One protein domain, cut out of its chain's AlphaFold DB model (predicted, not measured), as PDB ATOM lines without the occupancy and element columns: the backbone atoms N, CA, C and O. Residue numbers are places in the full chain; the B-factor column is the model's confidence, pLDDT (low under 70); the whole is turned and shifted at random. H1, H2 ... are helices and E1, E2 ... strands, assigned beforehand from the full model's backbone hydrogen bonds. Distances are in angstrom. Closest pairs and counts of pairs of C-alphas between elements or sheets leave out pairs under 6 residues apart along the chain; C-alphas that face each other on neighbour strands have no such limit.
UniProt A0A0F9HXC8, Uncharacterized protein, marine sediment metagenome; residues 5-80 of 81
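Overview. This is residues 5 to 80 of the 81 residues of an uncharacterized protein of marine sediment metagenome (UniProt A0A0F9HXC8). A small three-stranded sheet, E4 E3 E5, has one long helix, H1, laid slantwise over one of its faces, and a small two-stranded hairpin, E1 and E2, lies beyond the sheet at one end of the longest axis. The printed part has 76 residues with one named helix and five named strands, in the order E1, E2, H1, E3, E4, E5 along the chain. The larger sheet runs E4, E3, E5 and is mixed, while the small one, E1 and E2, is antiparallel; the class is mixed, helices and strands. The whole is only just compact, close to loose, with a radius of gyration of the C-alphas of 13.5 A, and its outline is elongated, 43 by 24 by 20 A.

Along the chain. Find C-alpha 5 at (0.192, 16.620, -4.751), where E1 begins; it covers residues 5 to 7. E2 follows in residues 10 to 13. Go on to C-alpha 16 at (1.384, 24.636, -15.213); from there H1, residues 16 to 34, runs 26.9 A to C-alpha 34. Next come E3, residues 43 to 48, 16.8 A long, and E4, residues 57 to 62, 17.2 A long. E5, residues 75 to 79, is 13.5 A long and ends at C-alpha 79 at (1.321, 23.037, -3.084).

Arrangement. Begin with the inner strand E3. E4 is its antiparallel neighbour, and the two form a hairpin; look at N 45 and O 60, 2.8 A apart and within hydrogen-bond range. E5 is parallel to E3, with N 48 and O 78 2.8 A apart, within hydrogen-bond range. The edge strands E4 and E5 are apart. H1 is on this sheet, two layers with the helix on one face, at a height over the sheet of 8.8 A. It lies over E4, E3 and E5 and runs slantwise to the strands, at 40 degrees to E5 on the local plane. Its closest C-alphas to E3 are those of Met 26 and Gly 44, 5.8 A; to E5, those of Ile 23 and Phe 75, 6.1 A. In H1 every O i to N i+4 pair is within hydrogen-bond range. Now return to the hairpin E1 and E2, where N 7 and O 10 are 2.8 A apart, within hydrogen-bond range. E1 and H1 are apart, but the closest C-alphas of E1 and E5, those of Val 5 and Ile 79, are 6.7 A apart.

Size, cuts and confidence. The two C-alphas farthest apart are those of Asp 9 and Pro 38, 43.4 A. The link from E4 to E5, residues 63 to 74, is long, and the printed part has no cut. The mean pLDDT of the printed part is 93.4, and no printed residue is under 70.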
ATOM      1  N   VAL A   5       1.308  16.592  -5.695       90.62
ATOM      2  CA  VAL A   5       0.192  16.620  -4.751       90.62
ATOM      3  C   VAL A   5      -0.391  15.224  -4.599       90.62
ATOM      4  O   VAL A   5      -0.360  14.421  -5.541       90.62
ATOM      5  N   LYS A   6      -0.942  14.935  -3.423       87.50
ATOM      6  CA  LYS A   6      -1.663  13.693  -3.184       87.50
ATOM      7  C   LYS A   6      -2.946  13.635  -4.022       87.50
ATOM      8  O   LYS A   6      -3.689  14.613  -4.140       87.50
ATOM      9  N   PHE A   7      -3.187  12.467  -4.604       87.38
ATOM     10  CA  PHE A   7      -4.443  12.074  -5.225       87.38
ATOM     11  C   PHE A   7      -4.719  10.617  -4.849       87.38
ATOM     12  O   PHE A   7      -4.102   9.696  -5.395       87.38
ATOM     13  N   ASP A   8      -5.636  10.424  -3.900       86.25
ATOM     14  CA  ASP A   8      -5.971   9.111  -3.342       86.25
ATOM     15  C   ASP A   8      -4.716   8.427  -2.752       86.25
ATOM     16  O   ASP A   8      -3.991   9.047  -1.968       86.25
ATOM     17  N   ASP A   9      -4.398   7.196  -3.155       87.56
ATOM     18  CA  ASP A   9      -3.193   6.471  -2.728       87.56
ATOM     19  C   ASP A   9      -1.938   6.796  -3.571       87.56
ATOM     20  O   ASP A   9      -0.906   6.125  -3.460       87.56
ATOM     21  N   THR A  10      -2.002   7.809  -4.444       90.31
ATOM     22  CA  THR A  10      -0.929   8.155  -5.392       90.31
ATOM     23  C   THR A  10      -0.516   9.624  -5.310       90.31
ATOM     24  O   THR A  10      -1.191  10.450  -4.697       90.31
ATOM     25  N   TRP A  11       0.610   9.957  -5.942       89.81
ATOM     26  CA  TRP A  11       1.059  11.335  -6.129       89.81
ATOM     27  C   TRP A  11       0.967  11.709  -7.602       89.81
ATOM     28  O   TRP A  11       1.267  10.897  -8.481       89.81
ATOM     29  N   THR A  12       0.543  12.938  -7.872       90.81
ATOM     30  CA  THR A  12       0.424  13.469  -9.229       90.81
ATOM     31  C   THR A  12       1.091  14.830  -9.341       90.81
ATOM     32  O   THR A  12       1.132  15.596  -8.381       90.81
ATOM     33  N   THR A  13       1.617  15.141 -10.525       92.75
ATOM     34  CA  THR A  13       2.221  16.445 -10.801       92.75
ATOM     35  C   THR A  13       1.146  17.453 -11.181       92.75
ATOM     36  O   THR A  13       0.420  17.271 -12.164       92.75
ATOM     37  N   ILE A  14       1.097  18.569 -10.467       93.06
ATOM     38  CA  ILE A  14       0.299  19.723 -10.847       93.06
ATOM     39  C   ILE A  14       0.853  20.328 -12.137       93.06
ATOM     40  O   ILE A  14       2.000  20.759 -12.224       93.06
ATOM     41  N   THR A  15       0.006  20.391 -13.161       94.62
ATOM     42  CA  THR A  15       0.383  21.013 -14.435       94.62
ATOM     43  C   THR A  15       0.444  22.535 -14.317       94.62
ATOM     44  O   THR A  15      -0.384  23.152 -13.645       94.62
ATOM     45  N   GLU A  16       1.342  23.169 -15.076       95.12
ATOM     46  CA  GLU A  16       1.384  24.636 -15.213       95.12
ATOM     47  C   GLU A  16       0.046  25.219 -15.673       95.12
ATOM     48  O   GLU A  16      -0.394  26.258 -15.189       95.12
ATOM     49  N   ARG A  17      -0.655  24.524 -16.578       97.44
ATOM     50  CA  ARG A  17      -1.975  24.956 -17.051       97.44
ATOM     51  C   ARG A  17      -2.983  25.041 -15.906       97.44
ATOM     52  O   ARG A  17      -3.781  25.972 -15.884       97.44
ATOM     53  N   PHE A  18      -2.955  24.083 -14.982       95.81
ATOM     54  CA  PHE A  18      -3.835  24.095 -13.820       95.81
ATOM     55  C   PHE A  18      -3.488  25.247 -12.873       95.81
ATOM     56  O   PHE A  18      -4.386  25.988 -12.482       95.81
ATOM     57  N   LYS A  19      -2.194  25.477 -12.599       96.12
ATOM     58  CA  LYS A  19      -1.743  26.621 -11.786       96.12
ATOM     59  C   LYS A  19      -2.201  27.951 -12.377       96.12
ATOM     60  O   LYS A  19      -2.799  28.763 -11.680       96.12
ATOM     61  N   ASN A  20      -2.002  28.131 -13.680       97.69
ATOM     62  CA  ASN A  20      -2.425  29.337 -14.383       97.69
ATOM     63  C   ASN A  20      -3.944  29.524 -14.333       97.69
ATOM     64  O   ASN A  20      -4.404  30.631 -14.098       97.69
ATOM     65  N   ALA A  21      -4.730  28.454 -14.490       98.19
ATOM     66  CA  ALA A  21      -6.185  28.545 -14.387       98.19
ATOM     67  C   ALA A  21      -6.645  28.997 -12.990       98.19
ATOM     68  O   ALA A  21      -7.524  29.848 -12.891       98.19
ATOM     69  N   LEU A  22      -6.033  28.483 -11.919       97.81
ATOM     70  CA  LEU A  22      -6.335  28.905 -10.546       97.81
ATOM     71  C   LEU A  22      -5.945  30.367 -10.293       97.81
ATOM     72  O   LEU A  22      -6.685  31.099  -9.641       97.81
ATOM     73  N   ILE A  23      -4.811  30.810 -10.845       98.31
ATOM     74  CA  ILE A  23      -4.394  32.218 -10.797       98.31
ATOM     75  C   ILE A  23      -5.414  33.116 -11.499       98.31
ATOM     76  O   ILE A  23      -5.791  34.150 -10.950       98.31
ATOM     77  N   GLU A  24      -5.893  32.721 -12.677       98.44
ATOM     78  CA  GLU A  24      -6.910  33.484 -13.406       98.44
ATOM     79  C   GLU A  24      -8.246  33.542 -12.654       98.44
ATOM     80  O   GLU A  24      -8.880  34.594 -12.640       98.44
ATOM     81  N   VAL A  25      -8.648  32.469 -11.958       98.12
ATOM     82  CA  VAL A  25      -9.830  32.494 -11.075       98.12
ATOM     83  C   VAL A  25      -9.665  33.539  -9.971       98.12
ATOM     84  O   VAL A  25     -10.551  34.372  -9.795       98.12
ATOM     85  N   MET A  26      -8.520  33.552  -9.279       98.00
ATOM     86  CA  MET A  26      -8.265  34.532  -8.216       98.00
ATOM     87  C   MET A  26      -8.283  35.971  -8.737       98.00
ATOM     88  O   MET A  26      -8.867  36.847  -8.109       98.00
ATOM     89  N   ARG A  27      -7.674  36.222  -9.902       97.62
ATOM     90  CA  ARG A  27      -7.681  37.546 -10.538       97.62
ATOM     91  C   ARG A  27      -9.091  38.006 -10.878       97.62
ATOM     92  O   ARG A  27      -9.437  39.149 -10.592       97.62
ATOM     93  N   ALA A  28      -9.893  37.121 -11.467       97.44
ATOM     94  CA  ALA A  28     -11.270  37.425 -11.826       97.44
ATOM     95  C   ALA A  28     -12.126  37.721 -10.584       97.44
ATOM     96  O   ALA A  28     -12.914  38.665 -10.596       97.44
ATOM     97  N   GLU A  29     -11.949  36.960  -9.502       96.31
ATOM     98  CA  GLU A  29     -12.650  37.206  -8.240       96.31
ATOM     99  C   GLU A  29     -12.256  38.560  -7.633       96.31
ATOM    100  O   GLU A  29     -13.138  39.362  -7.325       96.31
ATOM    101  N   CYS A  30     -10.959  38.875  -7.570       95.50
ATOM    102  CA  CYS A  30     -10.484  40.191  -7.139       95.50
ATOM    103  C   CYS A  30     -11.060  41.331  -7.999       95.50
ATOM    104  O   CYS A  30     -11.577  42.301  -7.451       95.50
ATOM    105  N   GLU A  31     -11.061  41.204  -9.331       95.12
ATOM    106  CA  GLU A  31     -11.641  42.209 -10.238       95.12
ATOM    107  C   GLU A  31     -13.143  42.429  -9.979       95.12
ATOM    108  O   GLU A  31     -13.653  43.553 -10.046       95.12
ATOM    109  N   MET A  32     -13.878  41.352  -9.693       95.12
ATOM    110  CA  MET A  32     -15.293  41.435  -9.349       95.12
ATOM    111  C   MET A  32     -15.507  42.139  -8.010       95.12
ATOM    112  O   MET A  32     -16.404  42.980  -7.918       95.12
ATOM    113  N   MET A  33     -14.707  41.806  -6.997       94.69
ATOM    114  CA  MET A  33     -14.876  42.316  -5.635       94.69
ATOM    115  C   MET A  33     -14.385  43.748  -5.461       94.69
ATOM    116  O   MET A  33     -15.014  44.490  -4.713       94.69
ATOM    117  N   GLU A  34     -13.372  44.183  -6.211       89.38
ATOM    118  CA  GLU A  34     -12.876  45.567  -6.209       89.38
ATOM    119  C   GLU A  34     -13.998  46.586  -6.493       89.38
ATOM    120  O   GLU A  34     -14.020  47.691  -5.957       89.38
ATOM    121  N   LYS A  35     -15.007  46.193  -7.282       91.44
ATOM    122  CA  LYS A  35     -16.187  47.025  -7.580       91.44
ATOM    123  C   LYS A  35     -17.082  47.273  -6.362       91.44
ATOM    124  O   LYS A  35     -17.839  48.242  -6.361       91.44
ATOM    125  N   TYR A  36     -17.038  46.392  -5.366       92.25
ATOM    126  CA  TYR A  36     -17.890  46.431  -4.173       92.25
ATOM    127  C   TYR A  36     -17.112  46.804  -2.907       92.25
ATOM    128  O   TYR A  36     -17.659  47.473  -2.032       92.25
ATOM    129  N   HIS A  37     -15.849  46.393  -2.825       88.19
ATOM    130  CA  HIS A  37     -14.945  46.613  -1.702       88.19
ATOM    131  C   HIS A  37     -13.569  47.056  -2.222       88.19
ATOM    132  O   HIS A  37     -12.663  46.221  -2.303       88.19
ATOM    133  N   PRO A  38     -13.425  48.343  -2.589       86.12
ATOM    134  CA  PRO A  38     -12.170  48.883  -3.102       86.12
ATOM    135  C   PRO A  38     -11.019  48.678  -2.118       86.12
ATOM    136  O   PRO A  38     -11.230  48.735  -0.905       86.12
ATOM    137  N   ASP A  39      -9.820  48.442  -2.646       84.19
ATOM    138  CA  ASP A  39      -8.564  48.254  -1.902       84.19
ATOM    139  C   ASP A  39      -8.499  47.003  -0.994       84.19
ATOM    140  O   ASP A  39      -7.447  46.702  -0.421       84.19
ATOM    141  N   CYS A  40      -9.578  46.219  -0.884       88.00
ATOM    142  CA  CYS A  40      -9.635  45.027  -0.027       88.00
ATOM    143  C   CYS A  40      -9.277  43.710  -0.740       88.00
ATOM    144  O   CYS A  40      -9.137  42.684  -0.077       88.00
ATOM    145  N   TRP A  41      -9.142  43.714  -2.072       93.00
ATOM    146  CA  TRP A  41      -9.010  42.501  -2.892       93.00
ATOM    147  C   TRP A  41      -7.854  42.611  -3.891       93.00
ATOM    148  O   TRP A  41      -8.042  42.654  -5.103       93.00
ATOM    149  N   SER A  42      -6.629  42.648  -3.371       93.62
ATOM    150  CA  SER A  42      -5.416  42.958  -4.149       93.62
ATOM    151  C   SER A  42      -4.505  41.756  -4.425       93.62
ATOM    152  O   SER A  42      -3.654  41.812  -5.316       93.62
ATOM    153  N   TRP A  43      -4.660  40.675  -3.659       96.88
ATOM    154  CA  TRP A  43      -3.852  39.466  -3.778       96.88
ATOM    155  C   TRP A  43      -4.680  38.211  -3.517       96.88
ATOM    156  O   TRP A  43      -5.725  38.259  -2.869       96.88
ATOM    157  N   GLY A  44      -4.182  37.077  -4.015       97.25
ATOM    158  CA  GLY A  44      -4.761  35.756  -3.800       97.25
ATOM    159  C   GLY A  44      -3.702  34.675  -3.575       97.25
ATOM    160  O   GLY A  44      -2.607  34.701  -4.152       97.25
ATOM    161  N   ARG A  45      -4.024  33.699  -2.731       97.50
ATOM    162  CA  ARG A  45      -3.286  32.443  -2.577       97.50
ATOM    163  C   ARG A  45      -4.245  31.286  -2.785       97.50
ATOM    164  O   ARG A  45      -5.321  31.257  -2.197       97.50
ATOM    165  N   CYS A  46      -3.833  30.332  -3.607       97.06
ATOM    166  CA  CYS A  46      -4.553  29.087  -3.801       97.06
ATOM    167  C   CYS A  46      -3.697  27.947  -3.257       97.06
ATOM    168  O   CYS A  46      -2.649  27.634  -3.818       97.06
ATOM    169  N   GLU A  47      -4.110  27.354  -2.147       95.81
ATOM    170  CA  GLU A  47      -3.421  26.221  -1.545       95.81
ATOM    171  C   GLU A  47      -4.023  24.919  -2.066       95.81
ATOM    172  O   GLU A  47      -5.231  24.712  -1.963       95.81
ATOM    173  N   ILE A  48      -3.183  24.037  -2.604       95.00
ATOM    174  CA  ILE A  48      -3.567  22.689  -3.022       95.00
ATOM    175  C   ILE A  48      -2.960  21.706  -2.025       95.00
ATOM    176  O   ILE A  48      -1.739  21.631  -1.895       95.00
ATOM    177  N   ILE A  49      -3.822  20.973  -1.326       91.31
ATOM    178  CA  ILE A  49      -3.452  20.019  -0.274       91.31
ATOM    179  C   ILE A  49      -3.687  18.584  -0.764       91.31
ATOM    180  O   ILE A  49      -2.801  17.741  -0.690       91.31
ATOM    181  N   ASP A  50      -4.878  18.303  -1.301       89.69
ATOM    182  CA  ASP A  50      -5.253  16.966  -1.781       89.69
ATOM    183  C   ASP A  50      -6.329  17.063  -2.866       89.69
ATOM    184  O   ASP A  50      -7.431  17.533  -2.610       89.69
ATOM    185  N   LEU A  51      -6.054  16.581  -4.076       90.19
ATOM    186  CA  LEU A  51      -7.008  16.677  -5.187       90.19
ATOM    187  C   LEU A  51      -8.176  15.681  -5.116       90.19
ATOM    188  O   LEU A  51      -9.129  15.816  -5.885       90.19
ATOM    189  N   ALA A  52      -8.122  14.684  -4.234       89.12
ATOM    190  CA  ALA A  52      -9.193  13.704  -4.064       89.12
ATOM    191  C   ALA A  52     -10.337  14.207  -3.165       89.12
ATOM    192  O   ALA A  52     -11.407  13.597  -3.131       89.12
ATOM    193  N   HIS A  53     -10.144  15.322  -2.451       86.81
ATOM    194  CA  HIS A  53     -11.105  15.834  -1.477       86.81
ATOM    195  C   HIS A  53     -11.769  17.139  -1.933       86.81
ATOM    196  O   HIS A  53     -11.150  18.008  -2.539       86.81
ATOM    197  N   ILE A  54     -13.044  17.315  -1.564       84.88
ATOM    198  CA  ILE A  54     -13.808  18.544  -1.854       84.88
ATOM    199  C   ILE A  54     -13.176  19.800  -1.231       84.88
ATOM    200  O   ILE A  54     -13.277  20.882  -1.796       84.88
ATOM    201  N   ASN A  55     -12.470  19.636  -0.108       86.69
ATOM    202  CA  ASN A  55     -11.708  20.688   0.569       86.69
ATOM    203  C   ASN A  55     -10.212  20.582   0.233       86.69
ATOM    204  O   ASN A  55      -9.353  20.779   1.077       86.69
ATOM    205  N   GLY A  56      -9.898  20.150  -0.982       91.19
ATOM    206  CA  GLY A  56      -8.532  19.963  -1.451       91.19
ATOM    207  C   GLY A  56      -7.828  21.237  -1.885       91.19
ATOM    208  O   GLY A  56      -6.599  21.285  -1.936       91.19
ATOM    209  N   ILE A  57      -8.623  22.245  -2.242       94.44
ATOM    210  CA  ILE A  57      -8.192  23.507  -2.829       94.44
ATOM    211  C   ILE A  57      -8.810  24.633  -2.012       94.44
ATOM    212  O   ILE A  57     -10.033  24.725  -1.902       94.44
ATOM    213  N   HIS A  58      -7.965  25.493  -1.456       95.44
ATOM    214  CA  HIS A  58      -8.376  26.605  -0.610       95.44
ATOM    215  C   HIS A  58      -7.918  27.925  -1.208       95.44
ATOM    216  O   HIS A  58      -6.743  28.088  -1.524       95.44
ATOM    217  N   PHE A  59      -8.838  28.875  -1.325       96.00
ATOM    218  CA  PHE A  59      -8.527  30.233  -1.751       96.00
ATOM    219  C   PHE A  59      -8.494  31.160  -0.541       96.00
ATOM    220  O   PHE A  59      -9.363  31.090   0.329       96.00
ATOM    221  N   ASN A  60      -7.487  32.021  -0.499       96.06
ATOM    222  CA  ASN A  60      -7.359  33.091   0.474       96.06
ATOM    223  C   ASN A  60      -7.041  34.396  -0.255       96.06
ATOM    224  O   ASN A  60      -6.288  34.384  -1.229       96.06
ATOM    225  N   PHE A  61      -7.598  35.499   0.225       95.94
ATOM    226  CA  PHE A  61      -7.529  36.808  -0.413       95.94
ATOM    227  C   PHE A  61      -7.284  37.889   0.630       95.94
ATOM    228  O   PHE A  61      -7.605  37.702   1.806       95.94
ATOM    229  N   GLY A  62      -6.781  39.039   0.193       94.69
ATOM    230  CA  GLY A  62      -6.660  40.178   1.088       94.69
ATOM    231  C   GLY A  62      -6.289  41.498   0.430       94.69
ATOM    232  O   GLY A  62      -6.023  41.608  -0.777       94.69
ATOM    233  N   ALA A  63      -6.270  42.515   1.285       94.50
ATOM    234  CA  ALA A  63      -5.843  43.864   0.970       94.50
ATOM    235  C   ALA A  63      -4.318  43.935   0.836       94.50
ATOM    236  O   ALA A  63      -3.590  43.076   1.336       94.50
ATOM    237  N   ASN A  64      -3.818  44.974   0.166       93.25
ATOM    238  CA  ASN A  64      -2.388  45.069  -0.144       93.25
ATOM    239  C   ASN A  64      -1.542  45.257   1.127       93.25
ATOM    240  O   ASN A  64      -0.382  44.862   1.167       93.25
ATOM    241  N   GLU A  65      -2.141  45.830   2.169       93.12
ATOM    242  CA  GLU A  65      -1.571  45.961   3.515       93.12
ATOM    243  C   GLU A  65      -1.372  44.621   4.239       93.12
ATOM    244  O   GLU A  65      -0.472  44.516   5.071       93.12
ATOM    245  N   ASP A  66      -2.138  43.594   3.863       94.25
ATOM    246  CA  ASP A  66      -2.065  42.241   4.420       94.25
ATOM    247  C   ASP A  66      -1.298  41.267   3.511       94.25
ATOM    248  O   ASP A  66      -1.334  40.052   3.724       94.25
ATOM    249  N   LEU A  67      -0.633  41.765   2.460       93.38
ATOM    250  CA  LEU A  67       0.113  40.918   1.532       93.38
ATOM    251  C   LEU A  67       1.236  40.170   2.279       93.38
ATOM    252  O   LEU A  67       2.097  40.815   2.882       93.38
ATOM    253  N   PRO A  68       1.290  38.826   2.207       93.88
ATOM    254  CA  PRO A  68       2.360  38.070   2.844       93.88
ATOM    255  C   PRO A  68       3.733  38.372   2.229       93.88
ATOM    256  O   PRO A  68       3.888  38.390   1.006       93.88
ATOM    257  N   ASP A  69       4.756  38.521   3.075       94.81
ATOM    258  CA  ASP A  69       6.161  38.640   2.655       94.81
ATOM    259  C   ASP A  69       6.757  37.257   2.322       94.81
ATOM    260  O   ASP A  69       7.655  36.741   2.988       94.81
ATOM    261  N   ASP A  70       6.173  36.595   1.319       93.31
ATOM    262  CA  ASP A  70       6.526  35.237   0.886       93.31
ATOM    263  C   ASP A  70       7.300  35.202  -0.447       93.31
ATOM    264  O   ASP A  70       7.701  34.133  -0.905       93.31
ATOM    265  N   ASN A  71       7.561  36.367  -1.056       92.75
ATOM    266  CA  ASN A  71       8.183  36.533  -2.379       92.75
ATOM    267  C   ASN A  71       7.439  35.839  -3.541       92.75
ATOM    268  O   ASN A  71       8.013  35.659  -4.617       92.75
ATOM    269  N   LEU A  72       6.164  35.473  -3.369       93.94
ATOM    270  CA  LEU A  72       5.366  34.806  -4.409       93.94
ATOM    271  C   LEU A  72       4.592  35.789  -5.304       93.94
ATOM    272  O   LEU A  72       3.949  35.384  -6.273       93.94
ATOM    273  N   GLY A  73       4.664  37.088  -5.004       94.31
ATOM    274  CA  GLY A  73       3.925  38.136  -5.706       94.31
ATOM    275  C   GLY A  73       2.461  38.220  -5.268       94.31
ATOM    276  O   GLY A  73       2.079  37.740  -4.205       94.31
ATOM    277  N   GLN A  74       1.614  38.862  -6.074       96.38
ATOM    278  CA  GLN A  74       0.204  39.075  -5.710       96.38
ATOM    279  C   GLN A  74      -0.652  37.813  -5.849       96.38
ATOM    280  O   GLN A  74      -1.568  37.613  -5.064       96.38
ATOM    281  N   PHE A  75      -0.353  36.928  -6.798       97.88
ATOM    282  CA  PHE A  75      -1.159  35.733  -7.041       97.88
ATOM    283  C   PHE A  75      -0.268  34.515  -7.165       97.88
ATOM    284  O   PHE A  75       0.611  34.483  -8.027       97.88
ATOM    285  N   ALA A  76      -0.518  33.511  -6.333       97.50
ATOM    286  CA  ALA A  76       0.294  32.308  -6.325       97.50
ATOM    287  C   ALA A  76      -0.507  31.063  -5.956       97.50
ATOM    288  O   ALA A  76      -1.467  31.115  -5.186       97.50
ATOM    289  N   VAL A  77      -0.058  29.935  -6.500       96.56
ATOM    290  CA  VAL A  77      -0.509  28.604  -6.104       96.56
ATOM    291  C   VAL A  77       0.558  27.993  -5.206       96.56
ATOM    292  O   VAL A  77       1.735  27.984  -5.562       96.56
ATOM    293  N   ILE A  78       0.143  27.487  -4.050       95.31
ATOM    294  CA  ILE A  78       0.997  26.848  -3.053       95.31
ATOM    295  C   ILE A  78       0.598  25.380  -2.988       95.31
ATOM    296  O   ILE A  78      -0.559  25.062  -2.732       95.31
ATOM    297  N   ILE A  79       1.548  24.480  -3.209       93.19
ATOM    298  CA  ILE A  79       1.321  23.037  -3.084       93.19
ATOM    299  C   ILE A  79       1.833  22.615  -1.707       93.19
ATOM    300  O   ILE A  79       2.997  22.867  -1.384       93.19
ATOM    301  N   LYS A  80       0.947  22.049  -0.884       87.44
ATOM    302  CA  LYS A  80       1.256  21.554   0.463       87.44
ATOM    303  C   LYS A  80       1.387  20.030   0.433       87.44
ATOM    304  O   LYS A  80       0.655  19.367  -0.296       87.44
TER     305      LYS A  80